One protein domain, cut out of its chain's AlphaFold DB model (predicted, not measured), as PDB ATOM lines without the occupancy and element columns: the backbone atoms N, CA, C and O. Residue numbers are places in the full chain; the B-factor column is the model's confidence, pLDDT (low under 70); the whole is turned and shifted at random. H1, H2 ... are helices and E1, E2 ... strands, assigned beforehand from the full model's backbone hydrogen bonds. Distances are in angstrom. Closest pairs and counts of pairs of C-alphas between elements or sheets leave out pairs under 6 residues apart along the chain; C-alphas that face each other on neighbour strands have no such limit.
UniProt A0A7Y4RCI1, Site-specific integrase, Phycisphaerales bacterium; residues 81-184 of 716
ATOM      1  N   VAL A  81       6.699  -6.439  25.251       88.12
ATOM      2  CA  VAL A  81       7.617  -6.385  26.390       88.12
ATOM      3  C   VAL A  81       6.883  -6.827  27.654       88.12
ATOM      4  O   VAL A  81       5.836  -6.288  27.998       88.12
ATOM      5  N   TYR A  82       7.426  -7.812  28.364       89.44
ATOM      6  CA  TYR A  82       6.819  -8.365  29.580       89.44
ATOM      7  C   TYR A  82       7.898  -8.855  30.553       89.44
ATOM      8  O   TYR A  82       9.062  -9.005  30.180       89.44
ATOM      9  N   ARG A  83       7.540  -9.096  31.816       86.44
ATOM     10  CA  ARG A  83       8.428  -9.765  32.780       86.44
ATOM     11  C   ARG A  83       8.170 -11.264  32.729       86.44
ATOM     12  O   ARG A  83       7.026 -11.695  32.849       86.44
ATOM     13  N   GLU A  84       9.217 -12.061  32.539       86.38
ATOM     14  CA  GLU A  84       9.096 -13.521  32.608       86.38
ATOM     15  C   GLU A  84       8.787 -13.931  34.057       86.38
ATOM     16  O   GLU A  84       9.439 -13.461  34.992       86.38
ATOM     17  N   THR A  85       7.806 -14.806  34.256       86.94
ATOM     18  CA  THR A  85       7.483 -15.387  35.564       86.94
ATOM     19  C   THR A  85       8.167 -16.743  35.727       86.94
ATOM     20  O   THR A  85       8.183 -17.561  34.808       86.94
ATOM     21  N   TYR A  86       8.756 -16.995  36.898       84.50
ATOM     22  CA  TYR A  86       9.506 -18.223  37.182       84.50
ATOM     23  C   TYR A  86       9.248 -18.728  38.609       84.50
ATOM     24  O   TYR A  86       8.925 -17.953  39.510       84.50
ATOM     25  N   THR A  87       9.355 -20.045  38.822       86.38
ATOM     26  CA  THR A  87       8.970 -20.685  40.092       86.38
ATOM     27  C   THR A  87      10.171 -20.917  41.010       86.38
ATOM     28  O   THR A  87      11.031 -21.766  40.754       86.38
ATOM     29  N   ARG A  88      10.221 -20.199  42.134       83.12
ATOM     30  CA  ARG A  88      11.218 -20.418  43.198       83.12
ATOM     31  C   ARG A  88      10.669 -21.382  44.260       83.12
ATOM     32  O   ARG A  88       9.454 -21.419  44.457       83.12
ATOM     33  N   PRO A  89      11.527 -22.160  44.951       85.06
ATOM     34  CA  PRO A  89      11.095 -22.904  46.133       85.06
ATOM     35  C   PRO A  89      10.536 -21.938  47.186       85.06
ATOM     36  O   PRO A  89      10.916 -20.763  47.225       85.06
ATOM     37  N   MET A  90       9.616 -22.432  48.011       81.88
ATOM     38  CA  MET A  90       8.988 -21.645  49.067       81.88
ATOM     39  C   MET A  90      10.028 -21.204  50.122       81.88
ATOM     40  O   MET A  90      10.855 -22.024  50.520       81.88
ATOM     41  N   PRO A  91      10.041 -19.929  50.560       80.25
ATOM     42  CA  PRO A  91      10.947 -19.470  51.612       80.25
ATOM     43  C   PRO A  91      10.623 -20.092  52.976       80.25
ATOM     44  O   PRO A  91       9.453 -20.268  53.319       80.25
ATOM     45  N   ASN A  92      11.651 -20.354  53.788       75.00
ATOM     46  CA  ASN A  92      11.472 -20.767  55.181       75.00
ATOM     47  C   ASN A  92      10.700 -19.680  55.951       75.00
ATOM     48  O   ASN A  92      11.015 -18.497  55.826       75.00
ATOM     49  N   GLY A  93       9.696 -20.077  56.738       73.62
ATOM     50  CA  GLY A  93       8.842 -19.140  57.480       73.62
ATOM     51  C   GLY A  93       7.816 -18.379  56.626       73.62
ATOM     52  O   GLY A  93       7.310 -17.351  57.068       73.62
ATOM     53  N   ALA A  94       7.510 -18.840  55.408       80.69
ATOM     54  CA  ALA A  94       6.444 -18.260  54.594       80.69
ATOM     55  C   ALA A  94       5.051 -18.771  55.017       80.69
ATOM     56  O   ALA A  94       4.771 -19.966  54.961       80.69
ATOM     57  N   GLU A  95       4.159 -17.857  55.392       82.81
ATOM     58  CA  GLU A  95       2.763 -18.134  55.746       82.81
ATOM     59  C   GLU A  95       1.914 -18.307  54.478       82.81
ATOM     60  O   GLU A  95       1.987 -17.483  53.563       82.81
ATOM     61  N   LEU A  96       1.063 -19.333  54.425       84.00
ATOM     62  CA  LEU A  96       0.115 -19.538  53.326       84.00
ATOM     63  C   LEU A  96      -1.242 -18.907  53.647       84.00
ATOM     64  O   LEU A  96      -1.784 -19.112  54.728       84.00
ATOM     65  N   PHE A  97      -1.821 -18.188  52.686       87.12
ATOM     66  CA  PHE A  97      -3.179 -17.652  52.786       87.12
ATOM     67  C   PHE A  97      -3.892 -17.672  51.428       87.12
ATOM     68  O   PHE A  97      -3.264 -17.552  50.375       87.12
ATOM     69  N   THR A  98      -5.216 -17.810  51.444       84.44
ATOM     70  CA  THR A  98      -6.046 -17.844  50.229       84.44
ATOM     71  C   THR A  98      -6.773 -16.513  50.056       84.44
ATOM     72  O   THR A  98      -7.356 -15.993  51.005       84.44
ATOM     73  N   ARG A  99      -6.774 -15.951  48.841       82.12
ATOM     74  CA  ARG A  99      -7.495 -14.708  48.514       82.12
ATOM     75  C   ARG A  99      -8.181 -14.845  47.157       82.12
ATOM     76  O   ARG A  99      -7.520 -15.135  46.168       82.12
ATOM     77  N   LYS A 100      -9.502 -14.620  47.111       72.00
ATOM     78  CA  LYS A 100     -10.344 -14.770  45.900       72.00
ATOM     79  C   LYS A 100     -10.120 -16.107  45.159       72.00
ATOM     80  O   LYS A 100      -9.985 -16.130  43.944       72.00
ATOM     81  N   GLY A 101     -10.035 -17.212  45.905       76.06
ATOM     82  CA  GLY A 101      -9.815 -18.561  45.362       76.06
ATOM     83  C   GLY A 101      -8.360 -18.915  45.019       76.06
ATOM     84  O   GLY A 101      -8.075 -20.079  44.757       76.06
ATOM     85  N   GLU A 102      -7.419 -17.966  45.064       82.81
ATOM     86  CA  GLU A 102      -6.012 -18.223  44.736       82.81
ATOM     87  C   GLU A 102      -5.131 -18.335  45.992       82.81
ATOM     88  O   GLU A 102      -5.304 -17.585  46.957       82.81
ATOM     89  N   ARG A 103      -4.160 -19.261  45.973       85.25
ATOM     90  CA  ARG A 103      -3.183 -19.465  47.058       85.25
ATOM     91  C   ARG A 103      -2.027 -18.468  46.940       85.25
ATOM     92  O   ARG A 103      -1.405 -18.355  45.882       85.25
ATOM     93  N   PHE A 104      -1.687 -17.804  48.039       87.50
ATOM     94  CA  PHE A 104      -0.547 -16.897  48.163       87.50
ATOM     95  C   PHE A 104       0.339 -17.293  49.349       87.50
ATOM     96  O   PHE A 104      -0.132 -17.865  50.329       87.50
ATOM     97  N   ALA A 105       1.623 -16.950  49.264       86.69
ATOM     98  CA  ALA A 105       2.574 -17.026  50.366       86.69
ATOM     99  C   ALA A 105       2.997 -15.611  50.780       86.69
ATOM    100  O   ALA A 105       3.319 -14.792  49.912       86.69
ATOM    101  N   ARG A 106       3.027 -15.336  52.087       87.06
ATOM    102  CA  ARG A 106       3.541 -14.108  52.711       87.06
ATOM    103  C   ARG A 106       4.817 -14.432  53.485       87.06
ATOM    104  O   ARG A 106       4.833 -15.377  54.258       87.06
ATOM    105  N   TRP A 107       5.883 -13.663  53.293       89.12
ATOM    106  CA  TRP A 107       7.130 -13.821  54.054       89.12
ATOM    107  C   TRP A 107       7.860 -12.485  54.189       89.12
ATOM    108  O   TRP A 107       7.563 -11.534  53.464       89.12
ATOM    109  N   THR A 108       8.840 -12.405  55.083       85.50
ATOM    110  CA  THR A 108       9.755 -11.258  55.175       85.50
ATOM    111  C   THR A 108      11.046 -11.598  54.434       85.50
ATOM    112  O   THR A 108      11.623 -12.661  54.664       85.50
ATOM    113  N   ASP A 109      11.498 -10.749  53.508       80.50
ATOM    114  CA  ASP A 109      12.789 -10.951  52.842       80.50
ATOM    115  C   ASP A 109      13.977 -10.571  53.746       80.50
ATOM    116  O   ASP A 109      13.818  -9.915  54.774       80.50
ATOM    117  N   ALA A 110      15.189 -10.974  53.354       76.38
ATOM    118  CA  ALA A 110      16.415 -10.749  54.130       76.38
ATOM    119  C   ALA A 110      16.792  -9.262  54.337       76.38
ATOM    120  O   ALA A 110      17.795  -8.978  54.980       76.38
ATOM    121  N   HIS A 111      16.013  -8.317  53.795       75.19
ATOM    122  CA  HIS A 111      16.160  -6.874  54.002       75.19
ATOM    123  C   HIS A 111      14.978  -6.298  54.811       75.19
ATOM    124  O   HIS A 111      14.675  -5.108  54.709       75.19
ATOM    125  N   GLY A 112      14.265  -7.147  55.565       78.12
ATOM    126  CA  GLY A 112      13.147  -6.773  56.437       78.12
ATOM    127  C   GLY A 112      11.826  -6.489  55.713       78.12
ATOM    128  O   GLY A 112      10.858  -6.068  56.345       78.12
ATOM    129  N   ARG A 113      11.741  -6.695  54.390       83.44
ATOM    130  CA  ARG A 113      10.581  -6.256  53.597       83.44
ATOM    131  C   ARG A 113       9.550  -7.371  53.490       83.44
ATOM    132  O   ARG A 113       9.858  -8.454  52.995       83.44
ATOM    133  N   LYS A 114       8.308  -7.097  53.895       85.50
ATOM    134  CA  LYS A 114       7.180  -8.023  53.711       85.50
ATOM    135  C   LYS A 114       6.907  -8.216  52.213       85.50
ATOM    136  O   LYS A 114       6.764  -7.248  51.467       85.50
ATOM    137  N   ARG A 115       6.850  -9.470  51.772       86.00
ATOM    138  CA  ARG A 115       6.600  -9.909  50.394       86.00
ATOM    139  C   ARG A 115       5.375 -10.806  50.343       86.00
ATOM    140  O   ARG A 115       5.079 -11.520  51.298       86.00
ATOM    141  N   VAL A 116       4.699 -10.782  49.200       86.25
ATOM    142  CA  VAL A 116       3.596 -11.682  48.860       86.25
ATOM    143  C   VAL A 116       3.816 -12.179  47.434       86.25
ATOM    144  O   VAL A 116       4.163 -11.387  46.560       86.25
ATOM    145  N   ALA A 117       3.615 -13.474  47.194       85.75
ATOM    146  CA  ALA A 117       3.654 -14.071  45.860       85.75
ATOM    147  C   ALA A 117       2.613 -15.185  45.720       85.75
ATOM    148  O   ALA A 117       2.248 -15.834  46.702       85.75
ATOM    149  N   LYS A 118       2.138 -15.412  44.493       86.25
ATOM    150  CA  LYS A 118       1.188 -16.485  44.175       86.25
ATOM    151  C   LYS A 118       1.882 -17.843  44.261       86.25
ATOM    152  O   LYS A 118       2.999 -17.993  43.764       86.25
ATOM    153  N   VAL A 119       1.226 -18.822  44.871       85.25
ATOM    154  CA  VAL A 119       1.732 -20.192  45.008       85.25
ATOM    155  C   VAL A 119       1.174 -21.057  43.886       85.25
ATOM    156  O   VAL A 119       0.011 -20.937  43.502       85.25
ATOM    157  N   THR A 120       2.014 -21.938  43.354       83.56
ATOM    158  CA  THR A 120       1.634 -22.951  42.375       83.56
ATOM    159  C   THR A 120       2.247 -24.293  42.747       83.56
ATOM    160  O   THR A 120       3.401 -24.363  43.172       83.56
ATOM    161  N   THR A 121       1.463 -25.351  42.567       81.81
ATOM    162  CA  THR A 121       1.857 -26.745  42.771       81.81
ATOM    163  C   THR A 121       1.912 -27.387  41.381       81.81
ATOM    164  O   THR A 121       0.857 -27.641  40.794       81.81
ATOM    165  N   PRO A 122       3.094 -27.582  40.762       77.12
ATOM    166  CA  PRO A 122       3.164 -28.093  39.397       77.12
ATOM    167  C   PRO A 122       2.606 -29.518  39.310       77.12
ATOM    168  O   PRO A 122       2.993 -30.388  40.087       77.12
ATOM    169  N   ALA A 123       1.734 -29.786  38.337       71.94
ATOM    170  CA  ALA A 123       1.165 -31.124  38.142       71.94
ATOM    171  C   ALA A 123       2.098 -32.084  37.372       71.94
ATOM    172  O   ALA A 123       1.886 -33.293  37.389       71.94
ATOM    173  N   LYS A 124       3.107 -31.562  36.655       60.81
ATOM    174  CA  LYS A 124       4.057 -32.328  35.825       60.81
ATOM    175  C   LYS A 124       5.438 -31.654  35.810       60.81
ATOM    176  O   LYS A 124       5.529 -30.434  35.938       60.81
ATOM    177  N   GLY A 125       6.498 -32.440  35.603       71.69
ATOM    178  CA  GLY A 125       7.892 -31.975  35.503       71.69
ATOM    179  C   GLY A 125       8.726 -32.190  36.775       71.69
ATOM    180  O   GLY A 125       8.246 -32.740  37.760       71.69
ATOM    181  N   THR A 126       9.981 -31.730  36.766       69.25
ATOM    182  CA  THR A 126      11.027 -32.010  37.782       69.25
ATOM    183  C   THR A 126      10.740 -31.494  39.200       69.25
ATOM    184  O   THR A 126      11.521 -31.732  40.119       69.25
ATOM    185  N   HIS A 127       9.647 -30.754  39.390       70.50
ATOM    186  CA  HIS A 127       9.209 -30.199  40.673       70.50
ATOM    187  C   HIS A 127       7.719 -30.488  40.938       70.50
ATOM    188  O   HIS A 127       7.059 -29.736  41.659       70.50
ATOM    189  N   ALA A 128       7.169 -31.532  40.306       72.19
ATOM    190  CA  ALA A 128       5.769 -31.901  40.466       72.19
ATOM    191  C   ALA A 128       5.413 -32.173  41.940       72.19
ATOM    192  O   ALA A 128       6.233 -32.695  42.691       72.19
ATOM    193  N   GLY A 129       4.210 -31.777  42.360       72.81
ATOM    194  CA  GLY A 129       3.734 -31.945  43.739       72.81
ATOM    195  C   GLY A 129       4.363 -31.018  44.793       72.81
ATOM    196  O   GLY A 129       3.891 -31.004  45.924       72.81
ATOM    197  N   THR A 130       5.386 -30.217  44.459       79.56
ATOM    198  CA  THR A 130       5.994 -29.258  45.406       79.56
ATOM    199  C   THR A 130       5.368 -27.870  45.288       79.56
ATOM    200  O   THR A 130       5.235 -27.341  44.184       79.56
ATOM    201  N   ASP A 131       5.016 -27.250  46.415       82.25
ATOM    202  CA  ASP A 131       4.546 -25.862  46.448       82.25
ATOM    203  C   ASP A 131       5.694 -24.881  46.180       82.25
ATOM    204  O   ASP A 131       6.762 -24.927  46.799       82.25
ATOM    205  N   ARG A 132       5.479 -23.977  45.220       86.25
ATOM    206  CA  ARG A 132       6.482 -23.014  44.748       86.25
ATOM    207  C   ARG A 132       5.865 -21.639  44.565       86.25
ATOM    208  O   ARG A 132       4.728 -21.519  44.116       86.25
ATOM    209  N   ILE A 133       6.631 -20.592  44.853       87.25
ATOM    210  CA  ILE A 133       6.200 -19.211  44.612       87.25
ATOM    211  C   ILE A 133       6.510 -18.792  43.171       87.25
ATOM    212  O   ILE A 133       7.621 -18.991  42.675       87.25
ATOM    213  N   ILE A 134       5.530 -18.189  42.500       84.88
ATOM    214  CA  ILE A 134       5.702 -17.524  41.205       84.88
ATOM    215  C   ILE A 134       6.295 -16.139  41.464       84.88
ATOM    216  O   ILE A 134       5.701 -15.329  42.174       84.88
ATOM    217  N   VAL A 135       7.453 -15.855  40.874       85.69
ATOM    218  CA  VAL A 135       8.162 -14.575  41.010       85.69
ATOM    219  C   VAL A 135       8.389 -13.971  39.624       85.69
ATOM    220  O   VAL A 135       8.740 -14.683  38.685       85.69
ATOM    221  N   GLU A 136       8.181 -12.662  39.485       85.69
ATOM    222  CA  GLU A 136       8.520 -11.923  38.263       85.69
ATOM    223  C   GLU A 136      10.033 -11.690  38.145       85.69
ATOM    224  O   GLU A 136      10.728 -11.432  39.133       85.69
ATOM    225  N   ALA A 137      10.549 -11.708  36.919       84.69
ATOM    226  CA  ALA A 137      11.871 -11.184  36.614       84.69
ATOM    227  C   ALA A 137      11.957  -9.685  36.956       84.69
ATOM    228  O   ALA A 137      11.088  -8.894  36.594       84.69
ATOM    229  N   ALA A 138      13.047  -9.273  37.611       83.25
ATOM    230  CA  ALA A 138      13.306  -7.865  37.938       83.25
ATOM    231  C   ALA A 138      13.617  -6.994  36.701       83.25
ATOM    232  O   ALA A 138      13.728  -5.773  36.815       83.25
ATOM    233  N   THR A 139      13.784  -7.621  35.538       88.88
ATOM    234  CA  THR A 139      14.057  -6.999  34.243       88.88
ATOM    235  C   THR A 139      13.042  -7.467  33.203       88.88
ATOM    236  O   THR A 139      12.508  -8.577  33.271       88.88
ATOM    237  N   TYR A 140      12.767  -6.607  32.229       89.25
ATOM    238  CA  TYR A 140      11.839  -6.900  31.144       89.25
ATOM    239  C   TYR A 140      12.491  -7.733  30.027       89.25
ATOM    240  O   TYR A 140      13.692  -7.642  29.753       89.25
ATOM    241  N   THR A 141      11.669  -8.522  29.341       88.50
ATOM    242  CA  THR A 141      12.018  -9.360  28.189       88.50
ATOM    243  C   THR A 141      11.180  -8.942  26.986       88.50
ATOM    244  O   THR A 141       9.958  -8.832  27.074       88.50
ATOM    245  N   ALA A 142      11.848  -8.704  25.860       90.06
ATOM    246  CA  ALA A 142      11.235  -8.385  24.581       90.06
ATOM    247  C   ALA A 142      10.980  -9.675  23.785       90.06
ATOM    248  O   ALA A 142      11.857 -10.534  23.683       90.06
ATOM    249  N   LYS A 143       9.792  -9.802  23.191       89.50
ATOM    250  CA  LYS A 143       9.398 -10.915  22.315       89.50
ATOM    251  C   LYS A 143       8.955 -10.364  20.966       89.50
ATOM    252  O   LYS A 143       7.968  -9.637  20.896       89.50
ATOM    253  N   TYR A 144       9.674 -10.707  19.903       87.69
ATOM    254  CA  TYR A 144       9.521 -10.139  18.557       87.69
ATOM    255  C   TYR A 144       9.809 -11.203  17.486       87.69
ATOM    256  O   TYR A 144      10.264 -12.299  17.808       87.69
ATOM    257  N   ARG A 145       9.528 -10.909  16.209       83.00
ATOM    258  CA  ARG A 145      10.007 -11.741  15.092       83.00
ATOM    259  C   ARG A 145      11.351 -11.201  14.606       83.00
ATOM    260  O   ARG A 145      11.438 -10.013  14.309       83.00
ATOM    261  N   ASN A 146      12.368 -12.058  14.532       80.19
ATOM    262  CA  ASN A 146      13.679 -11.700  13.985       80.19
ATOM    263  C   ASN A 146      13.633 -11.550  12.449       80.19
ATOM    264  O   ASN A 146      12.610 -11.817  11.814       80.19
ATOM    265  N   GLY A 147      14.756 -11.164  11.834       70.62
ATOM    266  CA  GLY A 147      14.869 -11.032  10.374       70.62
ATOM    267  C   GLY A 147      14.568 -12.311   9.575       70.62
ATOM    268  O   GLY A 147      14.144 -12.223   8.428       70.62
ATOM    269  N   ALA A 148      14.705 -13.491  10.190       69.62
ATOM    270  CA  ALA A 148      14.335 -14.787   9.613       69.62
ATOM    271  C   ALA A 148      12.859 -15.179   9.869       69.62
ATOM    272  O   ALA A 148      12.470 -16.324   9.649       69.62
ATOM    273  N   GLY A 149      12.035 -14.259  10.384       75.62
ATOM    274  CA  GLY A 149      10.616 -14.469  10.690       75.62
ATOM    275  C   GLY A 149      10.332 -15.284  11.959       75.62
ATOM    276  O   GLY A 149       9.166 -15.433  12.335       75.62
ATOM    277  N   GLN A 150      11.362 -15.785  12.645       80.81
ATOM    278  CA  GLN A 150      11.234 -16.623  13.837       80.81
ATOM    279  C   GLN A 150      10.928 -15.788  15.082       80.81
ATOM    280  O   GLN A 150      11.451 -14.688  15.258       80.81
ATOM    281  N   LEU A 151      10.094 -16.325  15.974       84.75
ATOM    282  CA  LEU A 151       9.667 -15.660  17.204       84.75
ATOM    283  C   LEU A 151      10.737 -15.810  18.302       84.75
ATOM    284  O   LEU A 151      10.856 -16.868  18.915       84.75
ATOM    285  N   VAL A 152      11.503 -14.748  18.551       85.50
ATOM    286  CA  VAL A 152      12.631 -14.719  19.494       85.50
ATOM    287  C   VAL A 152      12.238 -14.001  20.788       85.50
ATOM    288  O   VAL A 152      11.460 -13.043  20.771       85.50
ATOM    289  N   LYS A 153      12.786 -14.468  21.917       89.38
ATOM    290  CA  LYS A 153      12.802 -13.757  23.203       89.38
ATOM    291  C   LYS A 153      14.212 -13.221  23.466       89.38
ATOM    292  O   LYS A 153      15.161 -14.001  23.410       89.38
ATOM    293  N   THR A 154      14.328 -11.954  23.847       85.19
ATOM    294  CA  THR A 154      15.595 -11.314  24.232       85.19
ATOM    295  C   THR A 154      15.392 -10.536  25.528       85.19
ATOM    296  O   THR A 154      14.500  -9.691  25.622       85.19
ATOM    297  N   ALA A 155      16.199 -10.815  26.554       86.19
ATOM    298  CA  ALA A 155      16.176 -10.043  27.794       86.19
ATOM    299  C   ALA A 155      16.710  -8.626  27.528       86.19
ATOM    300  O   ALA A 155      17.795  -8.473  26.976       86.19
ATOM    301  N   THR A 156      15.969  -7.589  27.924       85.38
ATOM    302  CA  THR A 156      16.355  -6.188  27.643       85.38
ATOM    303  C   THR A 156      17.349  -5.619  28.657       85.38
ATOM    304  O   THR A 156      17.950  -4.581  28.417       85.38
ATOM    305  N   GLY A 157      17.491  -6.254  29.828       83.81
ATOM    306  CA  GLY A 157      18.276  -5.738  30.959       83.81
ATOM    307  C   GLY A 157      17.627  -4.558  31.704       83.81
ATOM    308  O   GLY A 157      17.957  -4.311  32.863       83.81
ATOM    309  N   CYS A 158      16.663  -3.871  31.092       87.12
ATOM    310  CA  CYS A 158      15.954  -2.730  31.665       87.12
ATOM    311  C   CYS A 158      14.986  -3.148  32.787       87.12
ATOM    312  O   CYS A 158      14.284  -4.159  32.687       87.12
ATOM    313  N   ARG A 159      14.921  -2.344  33.860       85.94
ATOM    314  CA  ARG A 159      13.992  -2.531  34.998       85.94
ATOM    315  C   ARG A 159      12.663  -1.784  34.824       85.94
ATOM    316  O   ARG A 159      11.644  -2.225  35.360       85.94
ATOM    317  N   THR A 160      12.690  -0.673  34.089       88.56
ATOM    318  CA  THR A 160      11.534   0.131  33.663       88.56
ATOM    319  C   THR A 160      10.976  -0.385  32.338       88.56
ATOM    320  O   THR A 160      11.686  -1.039  31.570       88.56
ATOM    321  N   ARG A 161       9.691  -0.111  32.086       86.19
ATOM    322  CA  ARG A 161       8.985  -0.570  30.885       86.19
ATOM    323  C   ARG A 161       9.448   0.185  29.640       86.19
ATOM    324  O   ARG A 161       9.807  -0.433  28.648       86.19
ATOM    325  N   ASP A 162       9.504   1.504  29.729       85.94
ATOM    326  CA  ASP A 162       9.697   2.408  28.589       85.94
ATOM    327  C   ASP A 162      11.081   2.206  27.949       85.94
ATOM    328  O   ASP A 162      11.202   2.033  26.738       85.94
ATOM    329  N   ALA A 163      12.127   2.072  28.773       84.50
ATOM    330  CA  ALA A 163      13.472   1.727  28.304       84.50
ATOM    331  C   ALA A 163      13.532   0.340  27.628       84.50
ATOM    332  O   ALA A 163      14.271   0.149  26.663       84.50
ATOM    333  N   ALA A 164      12.729  -0.623  28.091       85.50
ATOM    334  CA  ALA A 164      12.625  -1.940  27.468       85.50
ATOM    335  C   ALA A 164      11.830  -1.906  26.145       85.50
ATOM    336  O   ALA A 164      12.121  -2.688  25.237       85.50
ATOM    337  N   GLU A 165      10.867  -0.991  26.002       87.75
ATOM    338  CA  GLU A 165      10.167  -0.721  24.739       87.75
ATOM    339  C   GLU A 165      11.078  -0.008  23.721       87.75
ATOM    340  O   GLU A 165      11.047  -0.357  22.539       87.75
ATOM    341  N   THR A 166      11.989   0.867  24.163       88.56
ATOM    342  CA  THR A 166      13.082   1.397  23.322       88.56
ATOM    343  C   THR A 166      13.986   0.277  22.800       88.56
ATOM    344  O   THR A 166      14.180   0.170  21.589       88.56
ATOM    345  N   VAL A 167      14.464  -0.626  23.669       84.75
ATOM    346  CA  VAL A 167      15.283  -1.787  23.253       84.75
ATOM    347  C   VAL A 167      14.515  -2.712  22.297       84.75
ATOM    348  O   VAL A 167      15.076  -3.200  21.315       84.75
ATOM    349  N   LEU A 168      13.214  -2.928  22.513       87.75
ATOM    350  CA  LEU A 168      12.367  -3.652  21.562       87.75
ATOM    351  C   LEU A 168      12.294  -2.940  20.199       87.75
ATOM    352  O   LEU A 168      12.326  -3.614  19.168       87.75
ATOM    353  N   ASN A 169      12.205  -1.610  20.161       87.69
ATOM    354  CA  ASN A 169      12.204  -0.854  18.908       87.69
ATOM    355  C   ASN A 169      13.549  -0.947  18.171       87.69
ATOM    356  O   ASN A 169      13.545  -1.154  16.960       87.69
ATOM    357  N   GLU A 170      14.687  -0.932  18.869       85.38
ATOM    358  CA  GLU A 170      15.989  -1.227  18.252       85.38
ATOM    359  C   GLU A 170      16.043  -2.640  17.644       85.38
ATOM    360  O   GLU A 170      16.515  -2.818  16.519       85.38
ATOM    361  N   LEU A 171      15.538  -3.650  18.362       85.56
ATOM    362  CA  LEU A 171      15.490  -5.045  17.901       85.56
ATOM    363  C   LEU A 171      14.540  -5.234  16.702       85.56
ATOM    364  O   LEU A 171      14.839  -6.018  15.794       85.56
ATOM    365  N   ARG A 172      13.426  -4.490  16.656       86.06
ATOM    366  CA  ARG A 172      12.531  -4.411  15.487       86.06
ATOM    367  C   ARG A 172      13.249  -3.782  14.291       86.06
ATOM    368  O   ARG A 172      13.307  -4.415  13.246       86.06
ATOM    369  N   VAL A 173      13.880  -2.613  14.458       85.44
ATOM    370  CA  VAL A 173      14.617  -1.908  13.387       85.44
ATOM    371  C   VAL A 173      15.765  -2.756  12.826       85.44
ATOM    372  O   VAL A 173      15.975  -2.773  11.614       85.44
ATOM    373  N   ARG A 174      16.483  -3.501  13.677       83.56
ATOM    374  CA  ARG A 174      17.456  -4.522  13.245       83.56
ATOM    375  C   ARG A 174      16.801  -5.611  12.387       83.56
ATOM    376  O   ARG A 174      17.226  -5.858  11.260       83.56
ATOM    377  N   SER A 175      15.720  -6.206  12.887       82.69
ATOM    378  CA  SER A 175      14.990  -7.286  12.206       82.69
ATOM    379  C   SER A 175      14.375  -6.849  10.871       82.69
ATOM    380  O   SER A 175      14.386  -7.616   9.911       82.69
ATOM    381  N   ASP A 176      13.870  -5.617  10.790       83.06
ATOM    382  CA  ASP A 176      13.309  -5.033   9.573       83.06
ATOM    383  C   ASP A 176      14.392  -4.805   8.506       83.06
ATOM    384  O   ASP A 176      14.152  -5.147   7.351       83.06
ATOM    385  N   LYS A 177      15.597  -4.339   8.883       81.81
ATOM    386  CA  LYS A 177      16.756  -4.206   7.969       81.81
ATOM    387  C   LYS A 177      17.241  -5.538   7.402       81.81
ATOM    388  O   LYS A 177      17.702  -5.589   6.263       81.81
ATOM    389  N   VAL A 178      17.137  -6.614   8.182       82.38
ATOM    390  CA  VAL A 178      17.434  -7.966   7.690       82.38
ATOM    391  C   VAL A 178      16.316  -8.466   6.769       82.38
ATOM    392  O   VAL A 178      16.594  -9.013   5.705       82.38
ATOM    393  N   ARG A 179      15.042  -8.220   7.109       80.12
ATOM    394  CA  ARG A 179      13.899  -8.618   6.264       80.12
ATOM    395  C   ARG A 179      13.824  -7.837   4.943       80.12
ATOM    396  O   ARG A 179      13.350  -8.386   3.956       80.12
ATOM    397  N   SER A 180      14.296  -6.589   4.898       82.56
ATOM    398  CA  SER A 180      14.407  -5.799   3.662       82.56
ATOM    399  C   SER A 180      15.600  -6.190   2.781       82.56
ATOM    400  O   SER A 180      15.813  -5.560   1.748       82.56
ATOM    401  N   GLY A 181      16.409  -7.178   3.188       77.69
ATOM    402  CA  GLY A 181      17.645  -7.556   2.497       77.69
ATOM    403  C   GLY A 181      18.744  -6.489   2.560       77.69
ATOM    404  O   GLY A 181      19.756  -6.621   1.879       77.69
ATOM    405  N   SER A 182      18.564  -5.435   3.363       78.06
ATOM    406  CA  SER A 182      19.540  -4.350   3.513       78.06
ATOM    407  C   SER A 182      20.741  -4.771   4.362       78.06
ATOM    408  O   SER A 182      21.828  -4.241   4.165       78.06
ATOM    409  N   TRP A 183      20.539  -5.722   5.280       78.94
ATOM    410  CA  TRP A 183      21.572  -6.446   6.025       78.94
ATOM    411  C   TRP A 183      21.334  -7.957   5.923       78.94
ATOM    412  O   TRP A 183      20.201  -8.422   5.810       78.94
ATOM    413  N   THR A 184      22.394  -8.746   6.044       81.56
ATOM    414  CA  THR A 184      22.306 -10.191   6.275       81.56
ATOM    415  C   THR A 184      22.095 -10.503   7.761       81.56
ATOM    416  O   THR A 184      22.473  -9.735   8.646       81.56
TER     417      THR A 184
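What this domain is: This is residues 81 to 184 of the 716 residues of the protein "Site-specific integrase" of Phycisphaerales bacterium (UniProt A0A7Y4RCI1). Two lobes stand at the two ends of an elongated domain: one is a strongly twisted sheet of five strands, E1 to E5, and the other is the strand hairpin E6 and E7 with the long helix H1 packed along E6. The chain passes from the first lobe to the second through the four residues between E5 and E6, and residues 81 to 82, ahead of E1, pair with E6 in the second lobe. The printed part has 104 residues with seven named strands and then one named helix, and its class is mixed, helices and strands. The large sheet has the order E1, E5, E4, E3, E2 and is antiparallel throughout. The whole is only just loose, close to extended, with a radius of gyration of the C-alphas of 18.8 A and spans of 57 by 33 by 25 A.

Where its parts are: In the large sheet, E1 is residues 85 to 89, beginning at C-alpha 85 at (7.483, -15.387, 35.564), and E5 is residues 132 to 136. E4, residues 114 to 120, is 19.5 A long, and E3, residues 102 to 108, is 20.2 A long. E2 is residues 95 to 99, with C-alpha 95 at (2.763, -18.134, 55.746). In the small sheet, E6 is residues 141 to 145 and E7 is residues 151 to 155. H1, residues 161 to 179, is 26.4 A long and ends at C-alpha 179 at (13.899, -8.618, 6.264).

How they stand to each other: E2, E3, E4 and E5 form a meander, each strand the antiparallel neighbour of the one before. In the hairpin E2 and E3, N 97 and O 104 are 2.9 A apart, within hydrogen-bond range. E4 has staggered pairing: its residues 114 to 118 pair with E3, where N 115 and O 107 are 2.8 A apart, and its residues 119 to 120 pair with E5, where N 120 and O 132 are 2.8 A apart. Edge strand E1 is antiparallel to E5, with N 86 and O 135 2.9 A apart. In the hairpin E6 and E7, N 142 and O 154 are 2.8 A apart. H1 touches E6, their closest C-alphas being those of Ala 142 and Leu 168, 5.7 A apart; E7 and H1 are near each other. H1 is not on the large sheet. In H1 every O i to N i+4 pair is within hydrogen-bond range.

The domain as a whole: The C-alphas of Gly 93 and Ser 182, the two farthest apart, are 57.0 A from each other. The printed part has no cut. The link from E4 to E5, 11 residues, is long; the other links are tight. Mean pLDDT of the printed part is 82.8, and residues 124, 126 and 148 are under 70.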